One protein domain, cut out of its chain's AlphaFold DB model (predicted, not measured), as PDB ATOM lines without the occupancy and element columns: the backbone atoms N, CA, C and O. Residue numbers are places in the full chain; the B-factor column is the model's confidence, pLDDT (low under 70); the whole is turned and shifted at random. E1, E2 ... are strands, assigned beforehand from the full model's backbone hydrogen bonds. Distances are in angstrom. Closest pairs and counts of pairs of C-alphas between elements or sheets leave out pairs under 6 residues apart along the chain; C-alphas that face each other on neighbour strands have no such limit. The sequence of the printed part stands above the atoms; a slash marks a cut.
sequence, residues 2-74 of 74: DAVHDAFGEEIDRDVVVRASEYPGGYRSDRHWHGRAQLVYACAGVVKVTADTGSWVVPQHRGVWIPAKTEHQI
ATOM      1  N   ASP A   2     -52.935  26.032 -24.784       31.28
ATOM      2  CA  ASP A   2     -51.574  25.846 -25.273       31.28
ATOM      3  C   ASP A   2     -51.589  25.568 -26.771       31.28
ATOM      4  O   ASP A   2     -52.088  24.536 -27.224       31.28
ATOM      5  N   ALA A   3     -51.085  26.524 -27.551       37.56
ATOM      6  CA  ALA A   3     -50.803  26.289 -28.952       37.56
ATOM      7  C   ALA A   3     -49.670  25.263 -28.999       37.56
ATOM      8  O   ALA A   3     -48.541  25.548 -28.609       37.56
ATOM      9  N   VAL A   4     -50.013  24.042 -29.398       45.09
ATOM     10  CA  VAL A   4     -49.078  22.935 -29.570       45.09
ATOM     11  C   VAL A   4     -47.902  23.405 -30.429       45.09
ATOM     12  O   VAL A   4     -48.069  23.781 -31.586       45.09
ATOM     13  N   HIS A   5     -46.742  23.411 -29.775       52.72
ATOM     14  CA  HIS A   5     -45.374  23.475 -30.277       52.72
ATOM     15  C   HIS A   5     -45.263  22.974 -31.731       52.72
ATOM     16  O   HIS A   5     -45.507  21.797 -31.988       52.72
ATOM     17  N   ASP A   6     -44.942  23.857 -32.686       62.19
ATOM     18  CA  ASP A   6     -45.050  23.572 -34.131       62.19
ATOM     19  C   ASP A   6     -43.887  22.718 -34.671       62.19
ATOM     20  O   ASP A   6     -43.293  23.045 -35.686       62.19
ATOM     21  N   ALA A   7     -43.575  21.590 -34.029       66.62
ATOM     22  CA  ALA A   7     -42.621  20.590 -34.526       66.62
ATOM     23  C   ALA A   7     -43.173  19.786 -35.729       66.62
ATOM     24  O   ALA A   7     -42.737  18.665 -36.013       66.62
ATOM     25  N   PHE A   8     -44.191  20.308 -36.426       79.44
ATOM     26  CA  PHE A   8     -44.829  19.592 -37.519       79.44
ATOM     27  C   PHE A   8     -43.813  19.295 -38.623       79.44
ATOM     28  O   PHE A   8     -43.205  20.186 -39.213       79.44
ATOM     29  N   GLY A   9     -43.685  18.011 -38.952       86.38
ATOM     30  CA  GLY A   9     -42.819  17.554 -40.027       86.38
ATOM     31  C   GLY A   9     -41.363  17.335 -39.631       86.38
ATOM     32  O   GLY A   9     -40.598  16.931 -40.501       86.38
ATOM     33  N   GLU A  10     -40.958  17.533 -38.373       88.19
ATOM     34  CA  GLU A  10     -39.580  17.234 -37.952       88.19
ATOM     35  C   GLU A  10     -39.242  15.744 -38.041       88.19
ATOM     36  O   GLU A  10     -38.167  15.381 -38.511       88.19
ATOM     37  N   GLU A  11     -40.184  14.885 -37.655       90.62
ATOM     38  CA  GLU A  11     -39.992  13.429 -37.597       90.62
ATOM     39  C   GLU A  11     -40.374  12.709 -38.900       90.62
ATOM     40  O   GLU A  11     -40.237  11.491 -39.015       90.62
ATOM     41  N   ILE A  12     -40.888  13.436 -39.896       94.50
ATOM     42  CA  ILE A  12     -41.323  12.835 -41.157       94.50
ATOM     43  C   ILE A  12     -40.099  12.600 -42.043       94.50
ATOM     44  O   ILE A  12     -39.495  13.554 -42.534       94.50
ATOM     45  N   ASP A  13     -39.808  11.325 -42.309       94.88
ATOM     46  CA  ASP A  13     -38.734  10.855 -43.195       94.88
ATOM     47  C   ASP A  13     -39.043  11.138 -44.679       94.88
ATOM     48  O   ASP A  13     -39.408  10.260 -45.467       94.88
ATOM     49  N   ARG A  14     -39.010  12.427 -45.035       96.31
ATOM     50  CA  ARG A  14     -39.147  12.977 -46.389       96.31
ATOM     51  C   ARG A  14     -38.335  14.257 -46.502       96.31
ATOM     52  O   ARG A  14     -38.444  15.119 -45.633       96.31
ATOM     53  N   ASP A  15     -37.653  14.447 -47.629       95.44
ATOM     54  CA  ASP A  15     -36.836  15.644 -47.900       95.44
ATOM     55  C   ASP A  15     -37.630  16.953 -47.812       95.44
ATOM     56  O   ASP A  15     -37.141  17.955 -47.287       95.44
ATOM     57  N   VAL A  16     -38.885  16.931 -48.273       95.88
ATOM     58  CA  VAL A  16     -39.804  18.072 -48.253       95.88
ATOM     59  C   VAL A  16     -41.136  17.646 -47.649       95.88
ATOM     60  O   VAL A  16     -41.723  16.638 -48.045       95.88
ATOM     61  N   VAL A  17     -41.628  18.449 -46.709       95.81
ATOM     62  CA  VAL A  17     -42.949  18.308 -46.092       95.81
ATOM     63  C   VAL A  17     -43.695  19.621 -46.274       95.81
ATOM     64  O   VAL A  17     -43.124  20.695 -46.099       95.81
ATOM     65  N   VAL A  18     -44.972  19.533 -46.641       95.00
ATOM     66  CA  VAL A  18     -45.826  20.700 -46.872       95.00
ATOM     67  C   VAL A  18     -46.946  20.708 -45.846       95.00
ATOM     68  O   VAL A  18     -47.636  19.706 -45.662       95.00
ATOM     69  N   ARG A  19     -47.147  21.863 -45.215       92.19
ATOM     70  CA  ARG A  19     -48.298  22.147 -44.362       92.19
ATOM     71  C   ARG A  19     -49.036  23.353 -44.923       92.19
ATOM     72  O   ARG A  19     -48.427  24.392 -45.155       92.19
ATOM     73  N   ALA A  20     -50.343  23.216 -45.112       93.31
ATOM     74  CA  ALA A  20     -51.237  24.344 -45.336       93.31
ATOM     75  C   ALA A  20     -51.976  24.641 -44.028       93.31
ATOM     76  O   ALA A  20     -52.378  23.723 -43.312       93.31
ATOM     77  N   SER A  21     -52.109  25.914 -43.668       91.94
ATOM     78  CA  SER A  21     -52.809  26.335 -42.454       91.94
ATOM     79  C   SER A  21     -53.443  27.702 -42.658       91.94
ATOM     80  O   SER A  21     -52.905  28.538 -43.381       91.94
ATOM     81  N   GLU A  22     -54.587  27.907 -42.015       94.12
ATOM     82  CA  GLU A  22     -55.294  29.181 -41.973       94.12
ATOM     83  C   GLU A  22     -55.209  29.745 -40.558       94.12
ATOM     84  O   GLU A  22     -55.410  29.026 -39.579       94.12
ATOM     85  N   TYR A  23     -54.917  31.039 -40.456       91.69
ATOM     86  CA  TYR A  23     -54.802  31.743 -39.186       91.69
ATOM     87  C   TYR A  23     -55.715  32.973 -39.190       91.69
ATOM     88  O   TYR A  23     -55.806  33.659 -40.213       91.69
ATOM     89  N   PRO A  24     -56.385  33.289 -38.068       94.75
ATOM     90  CA  PRO A  24     -57.161  34.515 -37.964       94.75
ATOM     91  C   PRO A  24     -56.249  35.747 -38.030       94.75
ATOM     92  O   PRO A  24     -55.070  35.701 -37.672       94.75
ATOM     93  N   GLY A  25     -56.810  36.883 -38.450       94.81
ATOM     94  CA  GLY A  25     -56.088  38.155 -38.455       94.81
ATOM     95  C   GLY A  25     -55.555  38.506 -37.062       94.81
ATOM     96  O   GLY A  25     -56.282  38.427 -36.075       94.81
ATOM     97  N   GLY A  26     -54.278  38.887 -36.986       94.25
ATOM     98  CA  GLY A  26     -53.609  39.193 -35.718       94.25
ATOM     99  C   GLY A  26     -53.124  37.970 -34.934       94.25
ATOM    100  O   GLY A  26     -52.602  38.150 -33.834       94.25
ATOM    101  N   TYR A  27     -53.259  36.753 -35.481       95.00
ATOM    102  CA  TYR A  27     -52.570  35.579 -34.949       95.00
ATOM    103  C   TYR A  27     -51.069  35.852 -34.814       95.00
ATOM    104  O   TYR A  27     -50.471  36.525 -35.656       95.00
ATOM    105  N   ARG A  28     -50.487  35.327 -33.736       94.38
ATOM    106  CA  ARG A  28     -49.058  35.392 -33.466       94.38
ATOM    107  C   ARG A  28     -48.629  34.122 -32.749       94.38
ATOM    108  O   ARG A  28     -49.217  33.787 -31.720       94.38
ATOM    109  N   SER A  29     -47.615  33.439 -33.262       92.75
ATOM    110  CA  SER A  29     -47.005  32.304 -32.570       92.75
ATOM    111  C   SER A  29     -46.160  32.770 -31.377       92.75
ATOM    112  O   SER A  29     -45.772  33.938 -31.288       92.75
ATOM    113  N   ASP A  30     -45.785  31.862 -30.480       93.62
ATOM    114  CA  ASP A  30     -44.636  32.107 -29.602       93.62
ATOM    115  C   ASP A  30     -43.332  32.093 -30.415       93.62
ATOM    116  O   ASP A  30     -43.313  31.622 -31.562       93.62
ATOM    117  N   ARG A  31     -42.244  32.636 -29.850       93.94
ATOM    118  CA  ARG A  31     -40.914  32.487 -30.458       93.94
ATOM    119  C   ARG A  31     -40.472  31.034 -30.342       93.94
ATOM    120  O   ARG A  31     -40.608  30.436 -29.277       93.94
ATOM    121  N   HIS A  32     -39.971  30.473 -31.431       93.75
ATOM    122  CA  HIS A  32     -39.545  29.082 -31.484       93.75
ATOM    123  C   HIS A  32     -38.546  28.855 -32.623       93.75
ATOM    124  O   HIS A  32     -38.271  29.750 -33.421       93.75
ATOM    125  N   TRP A  33     -37.990  27.651 -32.699       93.88
ATOM    126  CA  TRP A  33     -37.103  27.216 -33.772       93.88
ATOM    127  C   TRP A  33     -37.337  25.734 -34.059       93.88
ATOM    128  O   TRP A  33     -37.812  25.009 -33.190       93.88
ATOM    129  N   HIS A  34     -36.939  25.307 -35.256       93.19
ATOM    130  CA  HIS A  34     -37.046  23.923 -35.727       93.19
ATOM    131  C   HIS A  34     -35.694  23.431 -36.244       93.19
ATOM    132  O   HIS A  34     -34.867  24.222 -36.708       93.19
ATOM    133  N   GLY A  35     -35.439  22.128 -36.181       93.31
ATOM    134  CA  GLY A  35     -34.259  21.479 -36.745       93.31
ATOM    135  C   GLY A  35     -34.229  21.489 -38.277       93.31
ATOM    136  O   GLY A  35     -33.150  21.411 -38.863       93.31
ATOM    137  N   ARG A  36     -35.391  21.626 -38.930       94.25
ATOM    138  CA  ARG A  36     -35.521  21.780 -40.387       94.25
ATOM    139  C   ARG A  36     -35.612  23.258 -40.770       94.25
ATOM    140  O   ARG A  36     -36.118  24.076 -40.010       94.25
ATOM    141  N   ALA A  37     -35.134  23.601 -41.965       95.56
ATOM    142  CA  ALA A  37     -35.407  24.914 -42.544       95.56
ATOM    143  C   ALA A  37     -36.869  24.994 -43.012       95.56
ATOM    144  O   ALA A  37     -37.439  23.988 -43.440       95.56
ATOM    145  N   GLN A  38     -37.459  26.187 -42.957       95.44
ATOM    146  CA  GLN A  38     -38.863  26.416 -43.293       95.44
ATOM    147  C   GLN A  38     -38.997  27.462 -44.400       95.44
ATOM    148  O   GLN A  38     -38.399  28.534 -44.340       95.44
ATOM    149  N   LEU A  39     -39.835  27.175 -45.397       96.50
ATOM    150  CA  LEU A  39     -40.321  28.173 -46.344       96.50
ATOM    151  C   LEU A  39     -41.717  28.614 -45.910       96.50
ATOM    152  O   LEU A  39     -42.673  27.849 -46.025       96.50
ATOM    153  N   VAL A  40     -41.845  29.852 -45.441       96.19
ATOM    154  CA  VAL A  40     -43.152  30.459 -45.174       96.19
ATOM    155  C   VAL A  40     -43.623  31.122 -46.458       96.19
ATOM    156  O   VAL A  40     -42.960  32.029 -46.955       96.19
ATOM    157  N   TYR A  41     -44.756  30.679 -46.999       97.25
ATOM    158  CA  TYR A  41     -45.354  31.217 -48.220       97.25
ATOM    159  C   TYR A  41     -46.779  31.694 -47.941       97.25
ATOM    160  O   TYR A  41     -47.609  30.935 -47.442       97.25
ATOM    161  N   ALA A  42     -47.069  32.953 -48.272       96.94
ATOM    162  CA  ALA A  42     -48.401  33.511 -48.091       96.94
ATOM    163  C   ALA A  42     -49.285  33.165 -49.300       96.94
ATOM    164  O   ALA A  42     -49.217  33.818 -50.347       96.94
ATOM    165  N   CYS A  43     -50.135  32.146 -49.147       96.56
ATOM    166  CA  CYS A  43     -51.164  31.813 -50.138       96.56
ATOM    167  C   CYS A  43     -52.220  32.923 -50.257       96.56
ATOM    168  O   CYS A  43     -52.667  33.229 -51.357       96.56
ATOM    169  N   ALA A  44     -52.600  33.533 -49.132       95.94
ATOM    170  CA  ALA A  44     -53.528  34.655 -49.047       95.94
ATOM    171  C   ALA A  44     -53.174  35.540 -47.842       95.94
ATOM    172  O   ALA A  44     -52.554  35.079 -46.883       95.94
ATOM    173  N   GLY A  45     -53.579  36.812 -47.883       96.19
ATOM    174  CA  GLY A  45     -53.307  37.766 -46.808       96.19
ATOM    175  C   GLY A  45     -51.836  38.189 -46.725       96.19
ATOM    176  O   GLY A  45     -51.146  38.313 -47.740       96.19
ATOM    177  N   VAL A  46     -51.381  38.474 -45.502       96.81
ATOM    178  CA  VAL A  46     -50.019  38.928 -45.199       96.81
ATOM    179  C   VAL A  46     -49.526  38.204 -43.954       96.81
ATOM    180  O   VAL A  46     -50.244  38.129 -42.960       96.81
ATOM    181  N   VAL A  47     -48.287  37.725 -44.004       97.06
ATOM    182  CA  VAL A  47     -47.591  37.119 -42.866       97.06
ATOM    183  C   VAL A  47     -46.425  38.018 -42.458       97.06
ATOM    184  O   VAL A  47     -45.766  38.592 -43.323       97.06
ATOM    185  N   LYS A  48     -46.144  38.159 -41.158       97.75
ATOM    186  CA  LYS A  48     -44.949  38.865 -40.676       97.75
ATOM    187  C   LYS A  48     -44.041  37.887 -39.948       97.75
ATOM    188  O   LYS A  48     -44.333  37.499 -38.829       97.75
ATOM    189  N   VAL A  49     -42.894  37.580 -40.538       97.56
ATOM    190  CA  VAL A  49     -41.876  36.763 -39.876       97.56
ATOM    191  C   VAL A  49     -40.918  37.679 -39.127       97.56
ATOM    192  O   VAL A  49     -40.378  38.620 -39.705       97.56
ATOM    193  N   THR A  50     -40.715  37.417 -37.841       97.88
ATOM    194  CA  THR A  50     -39.776  38.154 -36.986       97.88
ATOM    195  C   THR A  50     -38.715  37.197 -36.463       97.88
ATOM    196  O   THR A  50     -39.061  36.158 -35.914       97.88
ATOM    197  N   ALA A  51     -37.444  37.555 -36.606       96.81
ATOM    198  CA  ALA A  51     -36.297  36.875 -36.010       96.81
ATOM    199  C   ALA A  51     -35.334  37.922 -35.426       96.81
ATOM    200  O   ALA A  51     -35.516  39.123 -35.636       96.81
ATOM    201  N   ASP A  52     -34.279  37.498 -34.732       96.38
ATOM    202  CA  ASP A  52     -33.312  38.442 -34.138       96.38
ATOM    203  C   ASP A  52     -32.608  39.322 -35.177       96.38
ATOM    204  O   ASP A  52     -32.255  40.466 -34.909       96.38
ATOM    205  N   THR A  53     -32.441  38.810 -36.393       94.81
ATOM    206  CA  THR A  53     -31.820  39.537 -37.505       94.81
ATOM    207  C   THR A  53     -32.749  40.557 -38.164       94.81
ATOM    208  O   THR A  53     -32.286  41.346 -38.985       94.81
ATOM    209  N   GLY A  54     -34.051  40.545 -37.857       96.50
ATOM    210  CA  GLY A  54     -34.999  41.504 -38.416       96.50
ATOM    211  C   GLY A  54     -36.424  40.982 -38.578       96.50
ATOM    212  O   GLY A  54     -36.805  39.920 -38.092       96.50
ATOM    213  N   SER A  55     -37.242  41.774 -39.267       97.38
ATOM    214  CA  SER A  55     -38.638  41.450 -39.562       97.38
ATOM    215  C   SER A  55     -38.916  41.575 -41.051       97.38
ATOM    216  O   SER A  55     -38.510  42.551 -41.682       97.38
ATOM    217  N   TRP A  56     -39.664  40.620 -41.594       97.69
ATOM    218  CA  TRP A  56     -40.058  40.585 -42.996       97.69
ATOM    219  C   TRP A  56     -41.568  40.487 -43.109       97.69
ATOM    220  O   TRP A  56     -42.200  39.609 -42.524       97.69
ATOM    221  N   VAL A  57     -42.139  41.389 -43.899       97.75
ATOM    222  CA  VAL A  57     -43.539  41.319 -44.310       97.75
ATOM    223  C   VAL A  57     -43.601  40.496 -45.593       97.75
ATOM    224  O   VAL A  57     -42.983  40.851 -46.594       97.75
ATOM    225  N   VAL A  58     -44.339  39.393 -45.551       97.69
ATOM    226  CA  VAL A  58     -44.503  38.431 -46.639       97.69
ATOM    227  C   VAL A  58     -45.918  38.592 -47.204       97.69
ATOM    228  O   VAL A  58     -46.876  38.077 -46.621       97.69
ATOM    229  N   PRO A  59     -46.095  39.360 -48.294       97.19
ATOM    230  CA  PRO A  59     -47.397  39.519 -48.933       97.19
ATOM    231  C   PRO A  59     -47.771  38.273 -49.745       97.19
ATOM    232  O   PRO A  59     -46.927  37.414 -50.007       97.19
ATOM    233  N   GLN A  60     -49.027  38.217 -50.195       97.12
ATOM    234  CA  GLN A  60     -49.521  37.169 -51.091       97.12
ATOM    235  C   GLN A  60     -48.555  36.864 -52.248       97.12
ATOM    236  O   GLN A  60     -47.977  37.766 -52.865       97.12
ATOM    237  N   HIS A  61     -48.393  35.577 -52.547       96.19
ATOM    238  CA  HIS A  61     -47.529  35.072 -53.620       96.19
ATOM    239  C   HIS A  61     -46.039  35.419 -53.454       96.19
ATOM    240  O   HIS A  61     -45.278  35.517 -54.427       96.19
ATOM    241  N   ARG A  62     -45.606  35.617 -52.208       97.81
ATOM    242  CA  ARG A  62     -44.201  35.698 -51.808       97.81
ATOM    243  C   ARG A  62     -43.933  34.690 -50.703       97.81
ATOM    244  O   ARG A  62     -44.847  34.248 -50.007       97.81
ATOM    245  N   GLY A  63     -42.663  34.337 -50.558       97.06
ATOM    246  CA  GLY A  63     -42.208  33.506 -49.461       97.06
ATOM    247  C   GLY A  63     -40.908  34.013 -48.862       97.06
ATOM    248  O   GLY A  63     -40.173  34.767 -49.503       97.06
ATOM    249  N   VAL A  64     -40.645  33.594 -47.630       97.00
ATOM    250  CA  VAL A  64     -39.391  33.832 -46.917       97.00
ATOM    251  C   VAL A  64     -38.816  32.501 -46.455       97.00
ATOM    252  O   VAL A  64     -39.535  31.632 -45.959       97.00
ATOM    253  N   TRP A  65     -37.513  32.346 -46.656       97.25
ATOM    254  CA  TRP A  65     -36.767  31.188 -46.193       97.25
ATOM    255  C   TRP A  65     -36.224  31.452 -44.794       97.25
ATOM    256  O   TRP A  65     -35.502  32.425 -44.578       97.25
ATOM    257  N   ILE A  66     -36.551  30.565 -43.863       96.56
ATOM    258  CA  ILE A  66     -36.071  30.575 -42.489       96.56
ATOM    259  C   ILE A  66     -35.076  29.416 -42.357       96.56
ATOM    260  O   ILE A  66     -35.473  28.253 -42.484       96.56
ATOM    261  N   PRO A  67     -33.779  29.690 -42.140       96.88
ATOM    262  CA  PRO A  67     -32.796  28.637 -41.927       96.88
ATOM    263  C   PRO A  67     -33.127  27.786 -40.695       96.88
ATOM    264  O   PRO A  67     -33.700  28.277 -39.722       96.88
ATOM    265  N   ALA A  68     -32.700  26.521 -40.715       95.06
ATOM    266  CA  ALA A  68     -32.797  25.636 -39.559       95.06
ATOM    267  C   ALA A  68     -32.194  26.288 -38.304       95.06
ATOM    268  O   ALA A  68     -31.174  26.976 -38.384       95.06
ATOM    269  N   LYS A  69     -32.810  26.034 -37.148       94.44
ATOM    270  CA  LYS A  69     -32.399  26.534 -35.825       94.44
ATOM    271  C   LYS A  69     -32.371  28.063 -35.704       94.44
ATOM    272  O   LYS A  69     -31.683  28.598 -34.840       94.44
ATOM    273  N   THR A  70     -33.126  28.768 -36.545       95.81
ATOM    274  CA  THR A  70     -33.353  30.211 -36.396       95.81
ATOM    275  C   THR A  70     -34.540  30.435 -35.471       95.81
ATOM    276  O   THR A  70     -35.641  29.979 -35.781       95.81
ATOM    277  N   GLU A  71     -34.347  31.146 -34.360       96.38
ATOM    278  CA  GLU A  71     -35.466  31.548 -33.507       96.38
ATOM    279  C   GLU A  71     -36.315  32.610 -34.212       96.38
ATOM    280  O   GLU A  71     -35.835  33.694 -34.562       96.38
ATOM    281  N   HIS A  72     -37.591  32.305 -34.409       96.25
ATOM    282  CA  HIS A  72     -38.516  33.151 -35.141       96.25
ATOM    283  C   HIS A  72     -39.931  33.108 -34.558       96.25
ATOM    284  O   HIS A  72     -40.265  32.282 -33.713       96.25
ATOM    285  N   GLN A  73     -40.756  34.051 -35.004       96.31
ATOM    286  CA  GLN A  73     -42.181  34.174 -34.714       96.31
ATOM    287  C   GLN A  73     -42.913  34.541 -36.005       96.31
ATOM    288  O   GLN A  73     -42.391  35.323 -36.808       96.31
ATOM    289  N   ILE A  74     -44.113  33.991 -36.171       92.81
ATOM    290  CA  ILE A  74     -45.024  34.244 -37.294       92.81
ATOM    291  C   ILE A  74     -46.279  34.950 -36.782       92.81
ATOM    292  O   ILE A  74     -46.733  34.591 -35.671       92.81
TER     293      ILE A  74
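AT A GLANCE: This is residues 2 to 74 of the 74 residues of the protein "AraC_binding domain-containing protein" of Dehalococcoidia bacterium (UniProt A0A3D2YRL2). Little regular structure is here: two small antiparallel sheets, E2 with E3 and E1 with E4, open as a V from the links E1 to E2 and E3 to E4, and the long unnamed stretch of residues 2 to 37 loops past them. The 73 printed residues include four named strands, E1 to E4 in order, and no named helix; the class is all strand, with 20 residues in strands. The whole is compact, radius of gyration of the C-alphas 12.1 A, spanning 31 by 26 by 24 A.

HOW THE PARTS SIT: Look first at the hairpin of E2, residues 46 to 51, and E3, residues 54 to 59, antiparallel at 164 degrees; N 49 and O 56 are within hydrogen-bond range at 2.9 A. Residues 72 to 73 pair antiparallel with residues 50 to 51 of E2. E1, residues 38 to 41, and E4, residues 63 to 66, are antiparallel at 163 degrees; N 40 and O 64 are within hydrogen-bond range at 3.0 A. The closest C-alphas of E3 and E4, Val 58 and Val 64, are 6.9 A apart.

IN THESE COORDINATES: Find C-alpha 38 at (-38.863, 26.416, -43.293), where E1 begins. E2 measures 16.6 A and E3 16.4 A from first to last C-alpha; E4 ends at C-alpha 66 (-36.071, 30.575, -42.489).

THE WHOLE: The printed part has no cut. Residues 2 to 7 have pLDDT under 70.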